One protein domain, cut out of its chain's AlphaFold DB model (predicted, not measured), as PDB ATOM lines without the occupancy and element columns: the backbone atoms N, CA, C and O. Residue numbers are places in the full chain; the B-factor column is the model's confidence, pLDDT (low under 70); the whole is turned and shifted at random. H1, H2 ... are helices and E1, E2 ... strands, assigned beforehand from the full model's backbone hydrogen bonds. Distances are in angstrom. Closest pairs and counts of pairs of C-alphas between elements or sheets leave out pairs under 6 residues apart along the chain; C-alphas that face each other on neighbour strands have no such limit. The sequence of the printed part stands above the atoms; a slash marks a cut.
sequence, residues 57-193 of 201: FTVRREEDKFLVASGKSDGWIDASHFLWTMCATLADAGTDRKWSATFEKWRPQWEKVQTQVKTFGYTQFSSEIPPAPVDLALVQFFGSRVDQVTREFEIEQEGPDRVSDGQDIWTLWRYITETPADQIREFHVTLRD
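AT A GLANCE: This is residues 57 to 193 of the 201 residues of an uncharacterized protein of Penicillium digitatum (strain PHI26 / CECT 20796) (UniProt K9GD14). A strongly twisted wall of five strands has helix H1 running across its E2 and E1 end and helix H4 slanting over its E4 end; H2 packs on the later part of H1, away from the sheet, and H3 follows it, also off the sheet. This is a two-layer arrangement, with H1 and H4 on one face of the sheet. The 137 printed residues include four named helices and five named strands, in the order E1 E2 H1 H2 H3 E3 E4 H4 E5; the mixed sheet runs E2 E1 E5 E3 E4, and the class is mixed, helices and strands. The whole is compact, with a radius of gyration of the C-alphas of 14.8 A and spans of 45 by 36 by 30 A.

HOW THE PARTS SIT: E1, residues 57 to 61, and edge strand E2, residues 68 to 73, are an antiparallel hairpin, with N 59 and O 69 2.8 A apart. E1 is parallel to E5, residues 187 to 192, with N 189 and O 58 2.7 A apart. E5 is antiparallel to E3, residues 136 to 142, with N 140 and O 188 2.8 A apart. E3 and edge strand E4, residues 150 to 156, are an antiparallel hairpin, with N 139 and O 153 2.8 A apart. H1, residues 79 to 93, is on the sheet at a height of 7.2 A, across the strands; its closest C-alphas to E2 are those of Leu 90 and Ala 69, 5.4 A apart. H1 and H2, residues 97 to 103, are a helical hairpin that touch at Ala 91 and Ser 100, the closest C-alphas, 4.1 A apart, at a steep tilt of 41 degrees. H3, residues 107 to 120, only just touches H1, with 3 pairs of C-alphas within 8 A, the closest Trp 84 and Trp 110, 6.9 A. H4, residues 167 to 178, is on the sheet at a height of 10.5 A; its closest C-alphas to E4 are Asp 168 and Phe 153, 5.7 A. E4, H4 and E5 form a split strand-helix-strand unit, two strands running the same way with E3 between them, its crossover right-handed. In H1 to H4 every O i to N i+4 pair is within hydrogen-bond range.

IN THESE COORDINATES: E1 begins at C-alpha 57 (-10.069, -30.452, 9.504). H1 spans 21.3 A, H3 20.4 A, E3 19.9 A and E4 19.1 A. E5 ends at C-alpha 192 (2.655, -30.572, -0.088).

THE WHOLE: The C-alphas farthest apart, Pro 108 and Val 146, are 44.9 A apart. The printed part has no cut. The link from H3 to E3 is long, 15 residues. pLDDT is under 70 for residue 75 and residues 119 to 128, 142 to 149 and 158 to 166.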
ATOM      1  N   PHE A  57     -11.021 -31.080  10.404       91.62
ATOM      2  CA  PHE A  57     -10.069 -30.452   9.504       91.62
ATOM      3  C   PHE A  57     -10.687 -30.030   8.180       91.62
ATOM      4  O   PHE A  57     -11.671 -30.600   7.706       91.62
ATOM      5  N   THR A  58     -10.035 -29.058   7.560       93.44
ATOM      6  CA  THR A  58     -10.114 -28.797   6.127       93.44
ATOM      7  C   THR A  58      -8.805 -29.230   5.487       93.44
ATOM      8  O   THR A  58      -7.746 -29.039   6.073       93.44
ATOM      9  N   VAL A  59      -8.859 -29.831   4.306       93.25
ATOM     10  CA  VAL A  59      -7.693 -30.289   3.552       93.25
ATOM     11  C   VAL A  59      -7.717 -29.711   2.145       93.25
ATOM     12  O   VAL A  59      -8.773 -29.634   1.515       93.25
ATOM     13  N   ARG A  60      -6.549 -29.311   1.650       92.25
ATOM     14  CA  ARG A  60      -6.332 -28.845   0.275       92.25
ATOM     15  C   ARG A  60      -4.964 -29.276  -0.241       92.25
ATOM     16  O   ARG A  60      -4.095 -29.641   0.550       92.25
ATOM     17  N   ARG A  61      -4.747 -29.148  -1.549       90.25
ATOM     18  CA  ARG A  61      -3.404 -29.210  -2.150       90.25
ATOM     19  C   ARG A  61      -2.764 -27.830  -2.160       90.25
ATOM     20  O   ARG A  61      -3.458 -26.822  -2.272       90.25
ATOM     21  N   GLU A  62      -1.440 -27.789  -2.071       87.06
ATOM     22  CA  GLU A  62      -0.681 -26.539  -2.179       87.06
ATOM     23  C   GLU A  62      -0.879 -25.842  -3.537       87.06
ATOM     24  O   GLU A  62      -1.019 -24.619  -3.589       87.06
ATOM     25  N   GLU A  63      -0.973 -26.629  -4.613       79.56
ATOM     26  CA  GLU A  63      -1.201 -26.154  -5.986       79.56
ATOM     27  C   GLU A  63      -2.548 -25.423  -6.148       79.56
ATOM     28  O   GLU A  63      -2.650 -24.497  -6.952       79.56
ATOM     29  N   ASP A  64      -3.564 -25.779  -5.349       75.50
ATOM     30  CA  ASP A  64      -4.953 -25.358  -5.547       75.50
ATOM     31  C   ASP A  64      -5.584 -24.805  -4.262       75.50
ATOM     32  O   ASP A  64      -6.313 -25.476  -3.528       75.50
ATOM     33  N   LYS A  65      -5.367 -23.508  -4.015       71.75
ATOM     34  CA  LYS A  65      -5.818 -22.823  -2.786       71.75
ATOM     35  C   LYS A  65      -7.338 -22.806  -2.573       71.75
ATOM     36  O   LYS A  65      -7.768 -22.563  -1.446       71.75
ATOM     37  N   PHE A  66      -8.124 -23.024  -3.627       77.81
ATOM     38  CA  PHE A  66      -9.588 -22.929  -3.608       77.81
ATOM     39  C   PHE A  66     -10.294 -24.286  -3.499       77.81
ATOM     40  O   PHE A  66     -11.480 -24.323  -3.177       77.81
ATOM     41  N   LEU A  67      -9.592 -25.390  -3.766       83.69
ATOM     42  CA  LEU A  67     -10.174 -26.729  -3.754       83.69
ATOM     43  C   LEU A  67      -9.948 -27.348  -2.377       83.69
ATOM     44  O   LEU A  67      -8.900 -27.919  -2.086       83.69
ATOM     45  N   VAL A  68     -10.943 -27.164  -1.512       88.88
ATOM     46  CA  VAL A  68     -10.909 -27.589  -0.111       88.88
ATOM     47  C   VAL A  68     -11.939 -28.691   0.116       88.88
ATOM     48  O   VAL A  68     -13.057 -28.618  -0.393       88.88
ATOM     49  N   ALA A  69     -11.574 -29.693   0.905       91.94
ATOM     50  CA  ALA A  69     -12.482 -30.693   1.450       91.94
ATOM     51  C   ALA A  69     -12.499 -30.600   2.977       91.94
ATOM     52  O   ALA A  69     -11.481 -30.287   3.585       91.94
ATOM     53  N   SER A  70     -13.634 -30.888   3.606       92.81
ATOM     54  CA  SER A  70     -13.741 -30.951   5.069       92.81
ATOM     55  C   SER A  70     -13.875 -32.397   5.522       92.81
ATOM     56  O   SER A  70     -14.586 -33.186   4.900       92.81
ATOM     57  N   GLY A  71     -13.227 -32.733   6.632       89.75
ATOM     58  CA  GLY A  71     -13.225 -34.074   7.189       89.75
ATOM     59  C   GLY A  71     -13.200 -34.085   8.709       89.75
ATOM     60  O   GLY A  71     -13.010 -33.069   9.386       89.75
ATOM     61  N   LYS A  72     -13.422 -35.278   9.256       89.00
ATOM     62  CA  LYS A  72     -13.256 -35.560  10.678       89.00
ATOM     63  C   LYS A  72     -12.598 -36.920  10.853       89.00
ATOM     64  O   LYS A  72     -12.965 -37.858  10.151       89.00
ATOM     65  N   SER A  73     -11.679 -37.018  11.802       82.44
ATOM     66  CA  SER A  73     -11.074 -38.284  12.216       82.44
ATOM     67  C   SER A  73     -11.138 -38.426  13.737       82.44
ATOM     68  O   SER A  73     -10.956 -37.441  14.456       82.44
ATOM     69  N   ASP A  74     -11.444 -39.627  14.231       73.12
ATOM     70  CA  ASP A  74     -11.417 -39.975  15.659       73.12
ATOM     71  C   ASP A  74     -10.156 -40.743  16.078       73.12
ATOM     72  O   ASP A  74     -10.033 -41.121  17.242       73.12
ATOM     73  N   GLY A  75      -9.199 -40.923  15.165       66.31
ATOM     74  CA  GLY A  75      -7.908 -41.520  15.473       66.31
ATOM     75  C   GLY A  75      -6.988 -41.591  14.260       66.31
ATOM     76  O   GLY A  75      -7.428 -41.703  13.114       66.31
ATOM     77  N   TRP A  76      -5.688 -41.528  14.509       71.00
ATOM     78  CA  TRP A  76      -4.667 -41.901  13.540       71.00
ATOM     79  C   TRP A  76      -3.594 -42.716  14.240       71.00
ATOM     80  O   TRP A  76      -3.460 -42.676  15.460       71.00
ATOM     81  N   ILE A  77      -2.905 -43.512  13.437       70.69
ATOM     82  CA  ILE A  77      -1.907 -44.468  13.892       70.69
ATOM     83  C   ILE A  77      -0.519 -43.834  13.871       70.69
ATOM     84  O   ILE A  77       0.195 -43.870  14.862       70.69
ATOM     85  N   ASP A  78      -0.157 -43.270  12.723       79.00
ATOM     86  CA  ASP A  78       1.151 -42.701  12.421       79.00
ATOM     87  C   ASP A  78       1.000 -41.595  11.357       79.00
ATOM     88  O   ASP A  78      -0.117 -41.262  10.921       79.00
ATOM     89  N   ALA A  79       2.127 -41.016  10.934       84.75
ATOM     90  CA  ALA A  79       2.164 -40.010   9.877       84.75
ATOM     91  C   ALA A  79       1.612 -40.548   8.542       84.75
ATOM     92  O   ALA A  79       0.826 -39.870   7.879       84.75
ATOM     93  N   SER A  80       1.939 -41.787   8.168       86.88
ATOM     94  CA  SER A  80       1.466 -42.403   6.920       86.88
ATOM     95  C   SER A  80      -0.059 -42.527   6.879       86.88
ATOM     96  O   SER A  80      -0.693 -42.130   5.899       86.88
ATOM     97  N   HIS A  81      -0.680 -43.017   7.951       86.94
ATOM     98  CA  HIS A  81      -2.129 -43.113   8.093       86.94
ATOM     99  C   HIS A  81      -2.794 -41.739   8.067       86.94
ATOM    100  O   HIS A  81      -3.844 -41.568   7.436       86.94
ATOM    101  N   PHE A  82      -2.190 -40.756   8.740       89.19
ATOM    102  CA  PHE A  82      -2.660 -39.377   8.700       89.19
ATOM    103  C   PHE A  82      -2.704 -38.867   7.254       89.19
ATOM    104  O   PHE A  82      -3.763 -38.448   6.781       89.19
ATOM    105  N   LEU A  83      -1.600 -38.992   6.516       90.75
ATOM    106  CA  LEU A  83      -1.499 -38.528   5.132       90.75
ATOM    107  C   LEU A  83      -2.451 -39.277   4.197       90.75
ATOM    108  O   LEU A  83      -3.153 -38.639   3.412       90.75
ATOM    109  N   TRP A  84      -2.573 -40.600   4.331       92.69
ATOM    110  CA  TRP A  84      -3.578 -41.382   3.604       92.69
ATOM    111  C   TRP A  84      -4.998 -40.866   3.838       92.69
ATOM    112  O   TRP A  84      -5.757 -40.687   2.883       92.69
ATOM    113  N   THR A  85      -5.344 -40.580   5.095       92.50
ATOM    114  CA  THR A  85      -6.664 -40.062   5.472       92.50
ATOM    115  C   THR A  85      -6.930 -38.703   4.821       92.50
ATOM    116  O   THR A  85      -8.021 -38.473   4.289       92.50
ATOM    117  N   MET A  86      -5.935 -37.810   4.812       93.56
ATOM    118  CA  MET A  86      -6.035 -36.497   4.165       93.56
ATOM    119  C   MET A  86      -6.210 -36.629   2.646       93.56
ATOM    120  O   MET A  86      -7.111 -36.017   2.065       93.56
ATOM    121  N   CYS A  87      -5.396 -37.475   2.010       92.81
ATOM    122  CA  CYS A  87      -5.457 -37.769   0.581       92.81
ATOM    123  C   CYS A  87      -6.823 -38.320   0.152       92.81
ATOM    124  O   CYS A  87      -7.408 -37.826  -0.817       92.81
ATOM    125  N   ALA A  88      -7.330 -39.314   0.886       93.88
ATOM    126  CA  ALA A  88      -8.621 -39.936   0.624       93.88
ATOM    127  C   ALA A  88      -9.770 -38.939   0.807       93.88
ATOM    128  O   ALA A  88     -10.629 -38.833  -0.061       93.88
ATOM    129  N   THR A  89      -9.737 -38.137   1.877       94.25
ATOM    130  CA  THR A  89     -10.765 -37.115   2.134       94.25
ATOM    131  C   THR A  89     -10.871 -36.120   0.981       94.25
ATOM    132  O   THR A  89     -11.972 -35.788   0.543       94.25
ATOM    133  N   LEU A  90      -9.731 -35.668   0.452       92.38
ATOM    134  CA  LEU A  90      -9.723 -34.766  -0.693       92.38
ATOM    135  C   LEU A  90     -10.228 -35.449  -1.975       92.38
ATOM    136  O   LEU A  90     -10.980 -34.844  -2.738       92.38
ATOM    137  N   ALA A  91      -9.836 -36.703  -2.209       92.56
ATOM    138  CA  ALA A  91     -10.264 -37.464  -3.380       92.56
ATOM    139  C   ALA A  91     -11.774 -37.732  -3.376       92.56
ATOM    140  O   ALA A  91     -12.437 -37.504  -4.390       92.56
ATOM    141  N   ASP A  92     -12.316 -38.159  -2.237       94.31
ATOM    142  CA  ASP A  92     -13.725 -38.515  -2.074       94.31
ATOM    143  C   ASP A  92     -14.644 -37.281  -2.110       94.31
ATOM    144  O   ASP A  92     -15.795 -37.379  -2.537       94.31
ATOM    145  N   ALA A  93     -14.139 -36.098  -1.738       92.44
ATOM    146  CA  ALA A  93     -14.877 -34.844  -1.893       92.44
ATOM    147  C   ALA A  93     -15.094 -34.447  -3.365       92.44
ATOM    148  O   ALA A  93     -16.003 -33.671  -3.664       92.44
ATOM    149  N   GLY A  94     -14.265 -34.946  -4.288       87.81
ATOM    150  CA  GLY A  94     -14.417 -34.695  -5.724       87.81
ATOM    151  C   GLY A  94     -14.162 -33.248  -6.160       87.81
ATOM    152  O   GLY A  94     -14.483 -32.892  -7.298       87.81
ATOM    153  N   THR A  95     -13.623 -32.401  -5.277       87.31
ATOM    154  CA  THR A  95     -13.400 -30.971  -5.540       87.31
ATOM    155  C   THR A  95     -12.251 -30.747  -6.522       87.31
ATOM    156  O   THR A  95     -12.384 -29.935  -7.436       87.31
ATOM    157  N   ASP A  96     -11.171 -31.525  -6.412       88.69
ATOM    158  CA  ASP A  96     -10.107 -31.629  -7.416       88.69
ATOM    159  C   ASP A  96     -10.297 -32.901  -8.255       88.69
ATOM    160  O   ASP A  96      -9.900 -33.999  -7.870       88.69
ATOM    161  N   ARG A  97     -10.885 -32.750  -9.450       89.56
ATOM    162  CA  ARG A  97     -11.155 -33.874 -10.366       89.56
ATOM    163  C   ARG A  97      -9.894 -34.623 -10.790       89.56
ATOM    164  O   ARG A  97      -9.960 -35.832 -11.015       89.56
ATOM    165  N   LYS A  98      -8.769 -33.920 -10.950       89.44
ATOM    166  CA  LYS A  98      -7.504 -34.536 -11.367       89.44
ATOM    167  C   LYS A  98      -6.951 -35.371 -10.221       89.44
ATOM    168  O   LYS A  98      -6.543 -36.511 -10.453       89.44
ATOM    169  N   TRP A  99      -6.978 -34.833  -9.005       89.81
ATOM    170  CA  TRP A  99      -6.608 -35.571  -7.802       89.81
ATOM    171  C   TRP A  99      -7.499 -36.790  -7.597       89.81
ATOM    172  O   TRP A  99      -6.967 -37.893  -7.522       89.81
ATOM    173  N   SER A 100      -8.826 -36.630  -7.612       91.56
ATOM    174  CA  SER A 100      -9.770 -37.743  -7.453       91.56
ATOM    175  C   SER A 100      -9.510 -38.855  -8.469       91.56
ATOM    176  O   SER A 100      -9.360 -40.009  -8.085       91.56
ATOM    177  N   ALA A 101      -9.356 -38.514  -9.754       91.50
ATOM    178  CA  ALA A 101      -9.061 -39.499 -10.796       91.50
ATOM    179  C   ALA A 101      -7.693 -40.177 -10.617       91.50
ATOM    180  O   ALA A 101      -7.533 -41.355 -10.928       91.50
ATOM    181  N   THR A 102      -6.690 -39.445 -10.127       90.62
ATOM    182  CA  THR A 102      -5.367 -40.017  -9.852       90.62
ATOM    183  C   THR A 102      -5.422 -40.936  -8.632       90.62
ATOM    184  O   THR A 102      -4.824 -42.012  -8.658       90.62
ATOM    185  N   PHE A 103      -6.194 -40.561  -7.611       91.62
ATOM    186  CA  PHE A 103      -6.344 -41.313  -6.373       91.62
ATOM    187  C   PHE A 103      -7.006 -42.676  -6.562       91.62
ATOM    188  O   PHE A 103      -6.672 -43.609  -5.837       91.62
ATOM    189  N   GLU A 104      -7.830 -42.856  -7.596       93.56
ATOM    190  CA  GLU A 104      -8.363 -44.176  -7.962       93.56
ATOM    191  C   GLU A 104      -7.269 -45.233  -8.188       93.56
ATOM    192  O   GLU A 104      -7.485 -46.413  -7.920       93.56
ATOM    193  N   LYS A 105      -6.059 -44.829  -8.603       92.75
ATOM    194  CA  LYS A 105      -4.915 -45.748  -8.734       92.75
ATOM    195  C   LYS A 105      -4.411 -46.260  -7.382       92.75
ATOM    196  O   LYS A 105      -3.885 -47.365  -7.307       92.75
ATOM    197  N   TRP A 106      -4.570 -45.463  -6.327       92.56
ATOM    198  CA  TRP A 106      -4.171 -45.792  -4.960       92.56
ATOM    199  C   TRP A 106      -5.325 -46.320  -4.104       92.56
ATOM    200  O   TRP A 106      -5.074 -46.849  -3.021       92.56
ATOM    201  N   ARG A 107      -6.579 -46.233  -4.568       93.56
ATOM    202  CA  ARG A 107      -7.764 -46.686  -3.820       93.56
ATOM    203  C   ARG A 107      -7.645 -48.131  -3.309       93.56
ATOM    204  O   ARG A 107      -7.899 -48.329  -2.124       93.56
ATOM    205  N   PRO A 108      -7.141 -49.115  -4.087       92.94
ATOM    206  CA  PRO A 108      -6.938 -50.471  -3.570       92.94
ATOM    207  C   PRO A 108      -5.936 -50.547  -2.408       92.94
ATOM    208  O   PRO A 108      -6.055 -51.401  -1.531       92.94
ATOM    209  N   GLN A 109      -4.921 -49.679  -2.393       91.19
ATOM    210  CA  GLN A 109      -3.948 -49.607  -1.304       91.19
ATOM    211  C   GLN A 109      -4.555 -48.926  -0.076       91.19
ATOM    212  O   GLN A 109      -4.383 -49.421   1.036       91.19
ATOM    213  N   TRP A 110      -5.331 -47.861  -0.273       92.12
ATOM    214  CA  TRP A 110      -6.068 -47.215   0.807       92.12
ATOM    215  C   TRP A 110      -7.058 -48.171   1.491       92.12
ATOM    216  O   TRP A 110      -7.084 -48.258   2.715       92.12
ATOM    217  N   GLU A 111      -7.806 -48.970   0.726       91.81
ATOM    218  CA  GLU A 111      -8.719 -49.983   1.276       91.81
ATOM    219  C   GLU A 111      -7.990 -51.036   2.130       91.81
ATOM    220  O   GLU A 111      -8.501 -51.462   3.173       91.81
ATOM    221  N   LYS A 112      -6.769 -51.428   1.735       89.12
ATOM    222  CA  LYS A 112      -5.914 -52.315   2.542       89.12
ATOM    223  C   LYS A 112      -5.495 -51.652   3.848       89.12
ATOM    224  O   LYS A 112      -5.649 -52.279   4.892       89.12
ATOM    225  N   VAL A 113      -5.056 -50.392   3.803       87.25
ATOM    226  CA  VAL A 113      -4.705 -49.615   5.004       87.25
ATOM    227  C   VAL A 113      -5.903 -49.526   5.951       87.25
ATOM    228  O   VAL A 113      -5.778 -49.846   7.129       87.25
ATOM    229  N   GLN A 114      -7.094 -49.192   5.443       86.81
ATOM    230  CA  GLN A 114      -8.316 -49.148   6.256       86.81
ATOM    231  C   GLN A 114      -8.669 -50.505   6.872       86.81
ATOM    232  O   GLN A 114      -9.171 -50.566   7.997       86.81
ATOM    233  N   THR A 115      -8.446 -51.593   6.133       85.12
ATOM    234  CA  THR A 115      -8.680 -52.953   6.629       85.12
ATOM    235  C   THR A 115      -7.695 -53.294   7.737       85.12
ATOM    236  O   THR A 115      -8.131 -53.730   8.798       85.12
ATOM    237  N   GLN A 116      -6.402 -53.021   7.530       79.00
ATOM    238  CA  GLN A 116      -5.366 -53.189   8.545       79.00
ATOM    239  C   GLN A 116      -5.760 -52.434   9.812       79.00
ATOM    240  O   GLN A 116      -6.008 -53.090  10.816       79.00
ATOM    241  N   VAL A 117      -5.982 -51.115   9.742       77.75
ATOM    242  CA  VAL A 117      -6.379 -50.261  10.883       77.75
ATOM    243  C   VAL A 117      -7.528 -50.862  11.700       77.75
ATOM    244  O   VAL A 117      -7.478 -50.885  12.931       77.75
ATOM    245  N   LYS A 118      -8.564 -51.380  11.025       76.44
ATOM    246  CA  LYS A 118      -9.722 -52.012  11.681       76.44
ATOM    247  C   LYS A 118      -9.376 -53.331  12.371       76.44
ATOM    248  O   LYS A 118      -9.992 -53.643  13.386       76.44
ATOM    249  N   THR A 119      -8.450 -54.109  11.817       69.75
ATOM    250  CA  THR A 119      -8.103 -55.448  12.307       69.75
ATOM    251  C   THR A 119      -7.244 -55.414  13.565       69.75
ATOM    252  O   THR A 119      -7.568 -56.131  14.508       69.75
ATOM    253  N   PHE A 120      -6.181 -54.607  13.610       61.88
ATOM    254  CA  PHE A 120      -5.245 -54.641  14.750       61.88
ATOM    255  C   PHE A 120      -5.439 -53.497  15.756       61.88
ATOM    256  O   PHE A 120      -4.851 -53.526  16.835       61.88
ATOM    257  N   GLY A 121      -6.327 -52.535  15.465       59.25
ATOM    258  CA  GLY A 121      -6.591 -51.392  16.341       59.25
ATOM    259  C   GLY A 121      -5.383 -50.461  16.486       59.25
ATOM    260  O   GLY A 121      -4.257 -50.806  16.168       59.25
ATOM    261  N   TYR A 122      -5.587 -49.238  16.964       59.34
ATOM    262  CA  TYR A 122      -4.589 -48.170  16.827       59.34
ATOM    263  C   TYR A 122      -3.207 -48.400  17.510       59.34
ATOM    264  O   TYR A 122      -2.345 -47.536  17.423       59.34
ATOM    265  N   THR A 123      -2.973 -49.517  18.211       54.88
ATOM    266  CA  THR A 123      -1.834 -49.741  19.121       54.88
ATOM    267  C   THR A 123      -0.601 -50.440  18.528       54.88
ATOM    268  O   THR A 123       0.374 -50.584  19.258       54.88
ATOM    269  N   GLN A 124      -0.597 -50.915  17.269       50.38
ATOM    270  CA  GLN A 124       0.468 -51.839  16.808       50.38
ATOM    271  C   GLN A 124       1.057 -51.612  15.395       50.38
ATOM    272  O   GLN A 124       1.631 -52.531  14.824       50.38
ATOM    273  N   PHE A 125       0.948 -50.421  14.801       52.28
ATOM    274  CA  PHE A 125       0.995 -50.318  13.328       52.28
ATOM    275  C   PHE A 125       2.082 -49.470  12.669       52.28
ATOM    276  O   PHE A 125       2.172 -49.517  11.443       52.28
ATOM    277  N   SER A 126       2.896 -48.722  13.417       54.66
ATOM    278  CA  SER A 126       3.779 -47.695  12.828       54.66
ATOM    279  C   SER A 126       4.767 -48.219  11.768       54.66
ATOM    280  O   SER A 126       5.347 -47.429  11.036       54.66
ATOM    281  N   SER A 127       4.979 -49.537  11.668       57.88
ATOM    282  CA  SER A 127       5.908 -50.152  10.706       57.88
ATOM    283  C   SER A 127       5.247 -50.826   9.494       57.88
ATOM    284  O   SER A 127       5.963 -51.256   8.594       57.88
ATOM    285  N   GLU A 128       3.914 -50.954   9.440       69.62
ATOM    286  CA  GLU A 128       3.228 -51.733   8.385       69.62
ATOM    287  C   GLU A 128       2.438 -50.890   7.378       69.62
ATOM    288  O   GLU A 128       2.025 -51.408   6.334       69.62
ATOM    289  N   ILE A 129       2.207 -49.606   7.664       78.75
ATOM    290  CA  ILE A 129       1.435 -48.745   6.770       78.75
ATOM    291  C   ILE A 129       2.353 -48.251   5.652       78.75
ATOM    292  O   ILE A 129       3.335 -47.556   5.917       78.75
ATOM    293  N   PRO A 130       2.055 -48.575   4.384       84.50
ATOM    294  CA  PRO A 130       2.883 -48.123   3.287       84.50
ATOM    295  C   PRO A 130       2.804 -46.592   3.136       84.50
ATOM    296  O   PRO A 130       1.739 -46.012   3.379       84.50
ATOM    297  N   PRO A 131       3.880 -45.957   2.639       85.31
ATOM    298  CA  PRO A 131       3.911 -44.553   2.238       85.31
ATOM    299  C   PRO A 131       2.641 -44.094   1.510       85.31
ATOM    300  O   PRO A 131       2.198 -44.734   0.550       85.31
ATOM    301  N   ALA A 132       2.058 -42.986   1.964       88.44
ATOM    302  CA  ALA A 132       0.964 -42.309   1.279       88.44
ATOM    303  C   ALA A 132       1.440 -41.616  -0.013       88.44
ATOM    304  O   ALA A 132       2.642 -41.439  -0.226       88.44
ATOM    305  N   PRO A 133       0.516 -41.187  -0.892       88.00
ATOM    306  CA  PRO A 133       0.886 -40.566  -2.158       88.00
ATOM    307  C   PRO A 133       1.588 -39.212  -2.006       88.00
ATOM    308  O   PRO A 133       2.187 -38.767  -2.967       88.00
ATOM    309  N   VAL A 134       1.519 -38.556  -0.849       88.62
ATOM    310  CA  VAL A 134       2.138 -37.245  -0.586       88.62
ATOM    311  C   VAL A 134       3.160 -37.365   0.531       88.62
ATOM    312  O   VAL A 134       2.904 -38.074   1.498       88.62
ATOM    313  N   ASP A 135       4.283 -36.664   0.426       84.62
ATOM    314  CA  ASP A 135       5.387 -36.804   1.383       84.62
ATOM    315  C   ASP A 135       5.220 -35.944   2.640       84.62
ATOM    316  O   ASP A 135       5.740 -36.308   3.696       84.62
ATOM    317  N   LEU A 136       4.479 -34.835   2.536       88.12
ATOM    318  CA  LEU A 136       4.359 -33.835   3.591       88.12
ATOM    319  C   LEU A 136       2.932 -33.284   3.684       88.12
ATOM    320  O   LEU A 136       2.282 -32.970   2.681       88.12
ATOM    321  N   ALA A 137       2.464 -33.084   4.911       91.19
ATOM    322  CA  ALA A 137       1.317 -32.239   5.192       91.19
ATOM    323  C   ALA A 137       1.662 -31.165   6.215       91.19
ATOM    324  O   ALA A 137       2.169 -31.448   7.295       91.19
ATOM    325  N   LEU A 138       1.291 -29.935   5.886       91.38
ATOM    326  CA  LEU A 138       1.323 -28.823   6.815       91.38
ATOM    327  C   LEU A 138      -0.001 -28.750   7.564       91.38
ATOM    328  O   LEU A 138      -1.045 -28.561   6.933       91.38
ATOM    329  N   VAL A 139       0.029 -28.871   8.886       90.62
ATOM    330  CA  VAL A 139      -1.162 -28.771   9.735       90.62
ATOM    331  C   VAL A 139      -1.108 -27.471  10.513       90.62
ATOM    332  O   VAL A 139      -0.302 -27.307  11.423       90.62
ATOM    333  N   GLN A 140      -1.999 -26.548  10.176       89.75
ATOM    334  CA  GLN A 140      -2.098 -25.247  10.820       89.75
ATOM    335  C   GLN A 140      -3.363 -25.171  11.665       89.75
ATOM    336  O   GLN A 140      -4.437 -25.605  11.245       89.75
ATOM    337  N   PHE A 141      -3.276 -24.554  12.834       82.44
ATOM    338  CA  PHE A 141      -4.468 -24.142  13.563       82.44
ATOM    339  C   PHE A 141      -4.223 -22.845  14.320       82.44
ATOM    340  O   PHE A 141      -3.105 -22.499  14.705       82.44
ATOM    341  N   PHE A 142      -5.308 -22.110  14.531       68.50
ATOM    342  CA  PHE A 142      -5.277 -20.891  15.318       68.50
ATOM    343  C   PHE A 142      -5.504 -21.249  16.779       68.50
ATOM    344  O   PHE A 142      -6.533 -21.846  17.113       68.50
ATOM    345  N   GLY A 143      -4.554 -20.873  17.636       58.31
ATOM    346  CA  GLY A 143      -4.682 -21.009  19.081       58.31
ATOM    347  C   GLY A 143      -5.902 -20.279  19.661       58.31
ATOM    348  O   GLY A 143      -6.726 -19.670  18.966       58.31
ATOM    349  N   SER A 144      -6.040 -20.376  20.984       53.41
ATOM    350  CA  SER A 144      -7.025 -19.626  21.772       53.41
ATOM    351  C   SER A 144      -7.079 -18.144  21.359       53.41
ATOM    352  O   SER A 144      -6.078 -17.570  20.954       53.41
ATOM    353  N   ARG A 145      -8.248 -17.490  21.505       51.06
ATOM    354  CA  ARG A 145      -8.453 -16.065  21.139       51.06
ATOM    355  C   ARG A 145      -7.429 -15.104  21.764       51.06
ATOM    356  O   ARG A 145      -7.319 -13.979  21.292       51.06
ATOM    357  N   VAL A 146      -6.765 -15.535  22.833       52.06
ATOM    358  CA  VAL A 146      -5.814 -14.742  23.616       52.06
ATOM    359  C   VAL A 146      -4.422 -14.732  22.975       52.06
ATOM    360  O   VAL A 146      -3.803 -13.679  22.928       52.06
ATOM    361  N   ASP A 147      -3.995 -15.854  22.388       51.56
ATOM    362  CA  ASP A 147      -2.720 -15.989  21.682       51.56
ATOM    363  C   ASP A 147      -3.010 -16.282  20.208       51.56
ATOM    364  O   ASP A 147      -3.202 -17.430  19.807       51.56
ATOM    365  N   GLN A 148      -3.035 -15.236  19.376       55.97
ATOM    366  CA  GLN A 148      -3.192 -15.328  17.912       55.97
ATOM    367  C   GLN A 148      -1.997 -16.001  17.204       55.97
ATOM    368  O   GLN A 148      -1.767 -15.785  16.016       55.97
ATOM    369  N   VAL A 149      -1.214 -16.807  17.917       60.97
ATOM    370  CA  VAL A 149      -0.100 -17.552  17.347       60.97
ATOM    371  C   VAL A 149      -0.681 -18.709  16.540       60.97
ATOM    372  O   VAL A 149      -1.298 -19.628  17.087       60.97
ATOM    373  N   THR A 150      -0.511 -18.649  15.220       71.06
ATOM    374  CA  THR A 150      -0.708 -19.808  14.351       71.06
ATOM    375  C   THR A 150       0.324 -20.853  14.746       71.06
ATOM    376  O   THR A 150       1.524 -20.599  14.658       71.06
ATOM    377  N   ARG A 151      -0.144 -22.008  15.219       79.44
ATOM    378  CA  ARG A 151       0.720 -23.176  15.386       79.44
ATOM    379  C   ARG A 151       0.678 -23.989  14.108       79.44
ATOM    380  O   ARG A 151      -0.382 -24.132  13.495       79.44
ATOM    381  N   GLU A 152       1.839 -24.494  13.742       85.69
ATOM    382  CA  GLU A 152       2.086 -25.244  12.523       85.69
ATOM    383  C   GLU A 152       2.828 -26.525  12.894       85.69
ATOM    384  O   GLU A 152       3.726 -26.482  13.733       85.69
ATOM    385  N   PHE A 153       2.409 -27.644  12.312       85.88
ATOM    386  CA  PHE A 153       3.084 -28.934  12.412       85.88
ATOM    387  C   PHE A 153       3.398 -29.435  11.008       85.88
ATOM    388  O   PHE A 153       2.530 -29.375  10.124       85.88
ATOM    389  N   GLU A 154       4.603 -29.954  10.818       88.75
ATOM    390  CA  GLU A 154       5.049 -30.559   9.570       88.75
ATOM    391  C   GLU A 154       4.994 -32.080   9.716       88.75
ATOM    392  O   GLU A 154       5.796 -32.713  10.398       88.75
ATOM    393  N   ILE A 155       3.978 -32.687   9.104       87.56
ATOM    394  CA  ILE A 155       3.770 -34.132   9.151       87.56
ATOM    395  C   ILE A 155       4.416 -34.751   7.920       87.56
ATOM    396  O   ILE A 155       3.810 -34.797   6.845       87.56
ATOM    397  N   GLU A 156       5.649 -35.214   8.087       86.31
ATOM    398  CA  GLU A 156       6.420 -35.895   7.049       86.31
ATOM    399  C   GLU A 156       6.310 -37.415   7.146       86.31
ATOM    400  O   GLU A 156       6.226 -37.989   8.235       86.31
ATOM    401  N   GLN A 157       6.366 -38.088   5.997       78.38
ATOM    402  CA  GLN A 157       6.539 -39.538   5.977       78.38
ATOM    403  C   GLN A 157       7.930 -39.954   6.441       78.38
ATOM    404  O   GLN A 157       8.945 -39.468   5.937       78.38
ATOM    405  N   GLU A 158       7.971 -40.960   7.309       68.69
ATOM    406  CA  GLU A 158       9.192 -41.705   7.597       68.69
ATOM    407  C   GLU A 158       9.614 -42.492   6.346       68.69
ATOM    408  O   GLU A 158       8.882 -43.329   5.813       68.69
ATOM    409  N   GLY A 159      10.798 -42.166   5.826       61.09
ATOM    410  CA  GLY A 159      11.428 -42.871   4.715       61.09
ATOM    411  C   GLY A 159      12.580 -43.742   5.213       61.09
ATOM    412  O   GLY A 159      13.140 -43.452   6.266       61.09
ATOM    413  N   PRO A 160      13.012 -44.759   4.445       52.53
ATOM    414  CA  PRO A 160      14.128 -45.624   4.844       52.53
ATOM    415  C   PRO A 160      15.439 -44.853   5.095       52.53
ATOM    416  O   PRO A 160      16.240 -45.283   5.915       52.53
ATOM    417  N   ASP A 161      15.618 -43.699   4.441       51.28
ATOM    418  CA  ASP A 161      16.792 -42.823   4.581       51.28
ATOM    419  C   ASP A 161      16.505 -41.525   5.358       51.28
ATOM    420  O   ASP A 161      17.387 -40.678   5.510       51.28
ATOM    421  N   ARG A 162      15.266 -41.325   5.825       53.72
ATOM    422  CA  ARG A 162      14.855 -40.116   6.546       53.72
ATOM    423  C   ARG A 162      14.490 -40.485   7.971       53.72
ATOM    424  O   ARG A 162      13.427 -41.045   8.215       53.72
ATOM    425  N   VAL A 163      15.357 -40.107   8.906       46.53
ATOM    426  CA  VAL A 163      15.004 -40.018  10.324       46.53
ATOM    427  C   VAL A 163      14.058 -38.823  10.456       46.53
ATOM    428  O   VAL A 163      14.492 -37.713  10.748       46.53
ATOM    429  N   SER A 164      12.787 -39.021  10.108       53.22
ATOM    430  CA  SER A 164      11.749 -38.058  10.459       53.22
ATOM    431  C   SER A 164      11.615 -38.117  11.973       53.22
ATOM    432  O   SER A 164      11.402 -39.191  12.541       53.22
ATOM    433  N   ASP A 165      11.805 -36.984  12.638       55.28
ATOM    434  CA  ASP A 165      11.491 -36.858  14.052       55.28
ATOM    435  C   ASP A 165       9.963 -36.797  14.139       55.28
ATOM    436  O   ASP A 165       9.374 -35.718  14.152       55.28
ATOM    437  N   GLY A 166       9.291 -37.958  14.121       63.56
ATOM    438  CA  GLY A 166       7.825 -38.100  14.193       63.56
ATOM    439  C   GLY A 166       7.172 -37.409  15.406       63.56
ATOM    440  O   GLY A 166       5.964 -37.491  15.624       63.56
ATOM    441  N   GLN A 167       7.961 -36.699  16.205       73.75
ATOM    442  CA  GLN A 167       7.596 -35.732  17.222       73.75
ATOM    443  C   GLN A 167       6.386 -34.864  16.850       73.75
ATOM    444  O   GLN A 167       5.513 -34.675  17.697       73.75
ATOM    445  N   ASP A 168       6.279 -34.362  15.615       82.06
ATOM    446  CA  ASP A 168       5.196 -33.445  15.226       82.06
ATOM    447  C   ASP A 168       3.826 -34.132  15.167       82.06
ATOM    448  O   ASP A 168       2.841 -33.600  15.694       82.06
ATOM    449  N   ILE A 169       3.749 -35.356  14.624       82.62
ATOM    450  CA  ILE A 169       2.489 -36.115  14.601       82.62
ATOM    451  C   ILE A 169       2.058 -36.510  16.016       82.62
ATOM    452  O   ILE A 169       0.870 -36.433  16.352       82.62
ATOM    453  N   TRP A 170       3.020 -36.849  16.879       80.75
ATOM    454  CA  TRP A 170       2.762 -37.163  18.283       80.75
ATOM    455  C   TRP A 170       2.383 -35.929  19.099       80.75
ATOM    456  O   TRP A 170       1.510 -36.010  19.964       80.75
ATOM    457  N   THR A 171       2.974 -34.772  18.806       83.69
ATOM    458  CA  THR A 171       2.650 -33.502  19.466       83.69
ATOM    459  C   THR A 171       1.250 -33.035  19.084       83.69
ATOM    460  O   THR A 171       0.472 -32.653  19.963       83.69
ATOM    461  N   LEU A 172       0.882 -33.138  17.803       83.81
ATOM    462  CA  LEU A 172      -0.482 -32.888  17.337       83.81
ATOM    463  C   LEU A 172      -1.485 -33.825  18.029       83.81
ATOM    464  O   LEU A 172      -2.538 -33.384  18.497       83.81
ATOM    465  N   TRP A 173      -1.148 -35.113  18.140       80.56
ATOM    466  CA  TRP A 173      -2.000 -36.105  18.799       80.56
ATOM    467  C   TRP A 173      -2.179 -35.846  20.290       80.56
ATOM    468  O   TRP A 173      -3.308 -35.860  20.794       80.56
ATOM    469  N   ARG A 174      -1.083 -35.531  20.982       80.12
ATOM    470  CA  ARG A 174      -1.104 -35.125  22.385       80.12
ATOM    471  C   ARG A 174      -1.984 -33.893  22.574       80.12
ATOM    472  O   ARG A 174      -2.879 -33.925  23.411       80.12
ATOM    473  N   TYR A 175      -1.814 -32.866  21.740       81.44
ATOM    474  CA  TYR A 175      -2.645 -31.660  21.789       81.44
ATOM    475  C   TYR A 175      -4.140 -31.990  21.680       81.44
ATOM    476  O   TYR A 175      -4.938 -31.511  22.483       81.44
ATOM    477  N   ILE A 176      -4.535 -32.836  20.728       80.25
ATOM    478  CA  ILE A 176      -5.945 -33.194  20.509       80.25
ATOM    479  C   ILE A 176      -6.504 -34.032  21.658       80.25
ATOM    480  O   ILE A 176      -7.673 -33.886  22.008       80.25
ATOM    481  N   THR A 177      -5.676 -34.881  22.260       77.25
ATOM    482  CA  THR A 177      -6.082 -35.759  23.359       77.25
ATOM    483  C   THR A 177      -6.160 -35.013  24.689       77.25
ATOM    484  O   THR A 177      -7.044 -35.310  25.488       77.25
ATOM    485  N   GLU A 178      -5.287 -34.040  24.933       81.31
ATOM    486  CA  GLU A 178      -5.252 -33.258  26.176       81.31
ATOM    487  C   GLU A 178      -6.204 -32.052  26.148       81.31
ATOM    488  O   GLU A 178      -6.650 -31.588  27.198       81.31
ATOM    489  N   THR A 179      -6.573 -31.560  24.960       78.62
ATOM    490  CA  THR A 179      -7.493 -30.422  24.821       78.62
ATOM    491  C   THR A 179      -8.953 -30.851  25.052       78.62
ATOM    492  O   THR A 179      -9.417 -31.836  24.466       78.62
ATOM    493  N   PRO A 180      -9.735 -30.111  25.863       80.25
ATOM    494  CA  PRO A 180     -11.175 -30.330  25.997       80.25
ATOM    495  C   PRO A 180     -11.904 -30.270  24.647       80.25
ATOM    496  O   PRO A 180     -11.607 -29.430  23.800       80.25
ATOM    497  N   ALA A 181     -12.880 -31.152  24.428       75.88
ATOM    498  CA  ALA A 181     -13.494 -31.352  23.110       75.88
ATOM    499  C   ALA A 181     -14.213 -30.112  22.535       75.88
ATOM    500  O   ALA A 181     -14.327 -29.977  21.313       75.88
ATOM    501  N   ASP A 182     -14.695 -29.222  23.404       78.38
ATOM    502  CA  ASP A 182     -15.314 -27.929  23.084       78.38
ATOM    503  C   ASP A 182     -14.288 -26.849  22.699       78.38
ATOM    504  O   ASP A 182     -14.639 -25.848  22.074       78.38
ATOM    505  N   GLN A 183     -13.013 -27.069  23.026       77.62
ATOM    506  CA  GLN A 183     -11.901 -26.164  22.737       77.62
ATOM    507  C   GLN A 183     -11.076 -26.606  21.521       77.62
ATOM    508  O   GLN A 183     -10.322 -25.798  20.973       77.62
ATOM    509  N   ILE A 184     -11.243 -27.851  21.051       76.81
ATOM    510  CA  ILE A 184     -10.605 -28.340  19.821       76.81
ATOM    511  C   ILE A 184     -11.215 -27.618  18.616       76.81
ATOM    512  O   ILE A 184     -12.362 -27.866  18.216       76.81
ATOM    513  N   ARG A 185     -10.415 -26.725  18.033       80.25
ATOM    514  CA  ARG A 185     -10.744 -25.977  16.819       80.25
ATOM    515  C   ARG A 185     -10.534 -26.811  15.561       80.25
ATOM    516  O   ARG A 185      -9.975 -27.901  15.602       80.25
ATOM    517  N   GLU A 186     -11.029 -26.282  14.447       87.75
ATOM    518  CA  GLU A 186     -10.750 -26.833  13.128       87.75
ATOM    519  C   GLU A 186      -9.279 -26.609  12.752       87.75
ATOM    520  O   GLU A 186      -8.724 -25.533  12.989       87.75
ATOM    521  N   PHE A 187      -8.669 -27.636  12.172       90.31
ATOM    522  CA  PHE A 187      -7.318 -27.611  11.630       90.31
ATOM    523  C   PHE A 187      -7.357 -27.387  10.114       90.31
ATOM    524  O   PHE A 187      -8.250 -27.866   9.415       90.31
ATOM    525  N   HIS A 188      -6.367 -26.683   9.588       91.50
ATOM    526  CA  HIS A 188      -6.181 -26.451   8.162       91.50
ATOM    527  C   HIS A 188      -4.979 -27.255   7.686       91.50
ATOM    528  O   HIS A 188      -3.846 -26.990   8.079       91.50
ATOM    529  N   VAL A 189      -5.234 -28.241   6.838       92.56
ATOM    530  CA  VAL A 189      -4.232 -29.158   6.311       92.56
ATOM    531  C   VAL A 189      -3.919 -28.790   4.867       92.56
ATOM    532  O   VAL A 189      -4.810 -28.707   4.019       92.56
ATOM    533  N   THR A 190      -2.642 -28.578   4.571       92.62
ATOM    534  CA  THR A 190      -2.155 -28.381   3.204       92.62
ATOM    535  C   THR A 190      -1.246 -29.543   2.833       92.62
ATOM    536  O   THR A 190      -0.192 -29.718   3.436       92.62
ATOM    537  N   LEU A 191      -1.660 -30.334   1.844       91.06
ATOM    538  CA  LEU A 191      -0.849 -31.404   1.269       91.06
ATOM    539  C   LEU A 191       0.204 -30.794   0.338       91.06
ATOM    540  O   LEU A 191      -0.159 -30.103  -0.627       91.06
ATOM    541  N   ARG A 192       1.478 -31.043   0.649       86.50
ATOM    542  CA  ARG A 192       2.655 -30.572  -0.088       86.50
ATOM    543  C   ARG A 192       3.358 -31.735  -0.787       86.50
ATOM    544  O   ARG A 192       3.264 -32.880  -0.352       86.50
ATOM    545  N   ASP A 193       4.075 -31.383  -1.849       70.12
ATOM    546  CA  ASP A 193       4.879 -32.265  -2.694       70.12
ATOM    547  C   ASP A 193       4.142 -33.396  -3.437       70.12
ATOM    548  O   ASP A 193       3.038 -33.842  -3.118       70.12
TER     549      ASP A 193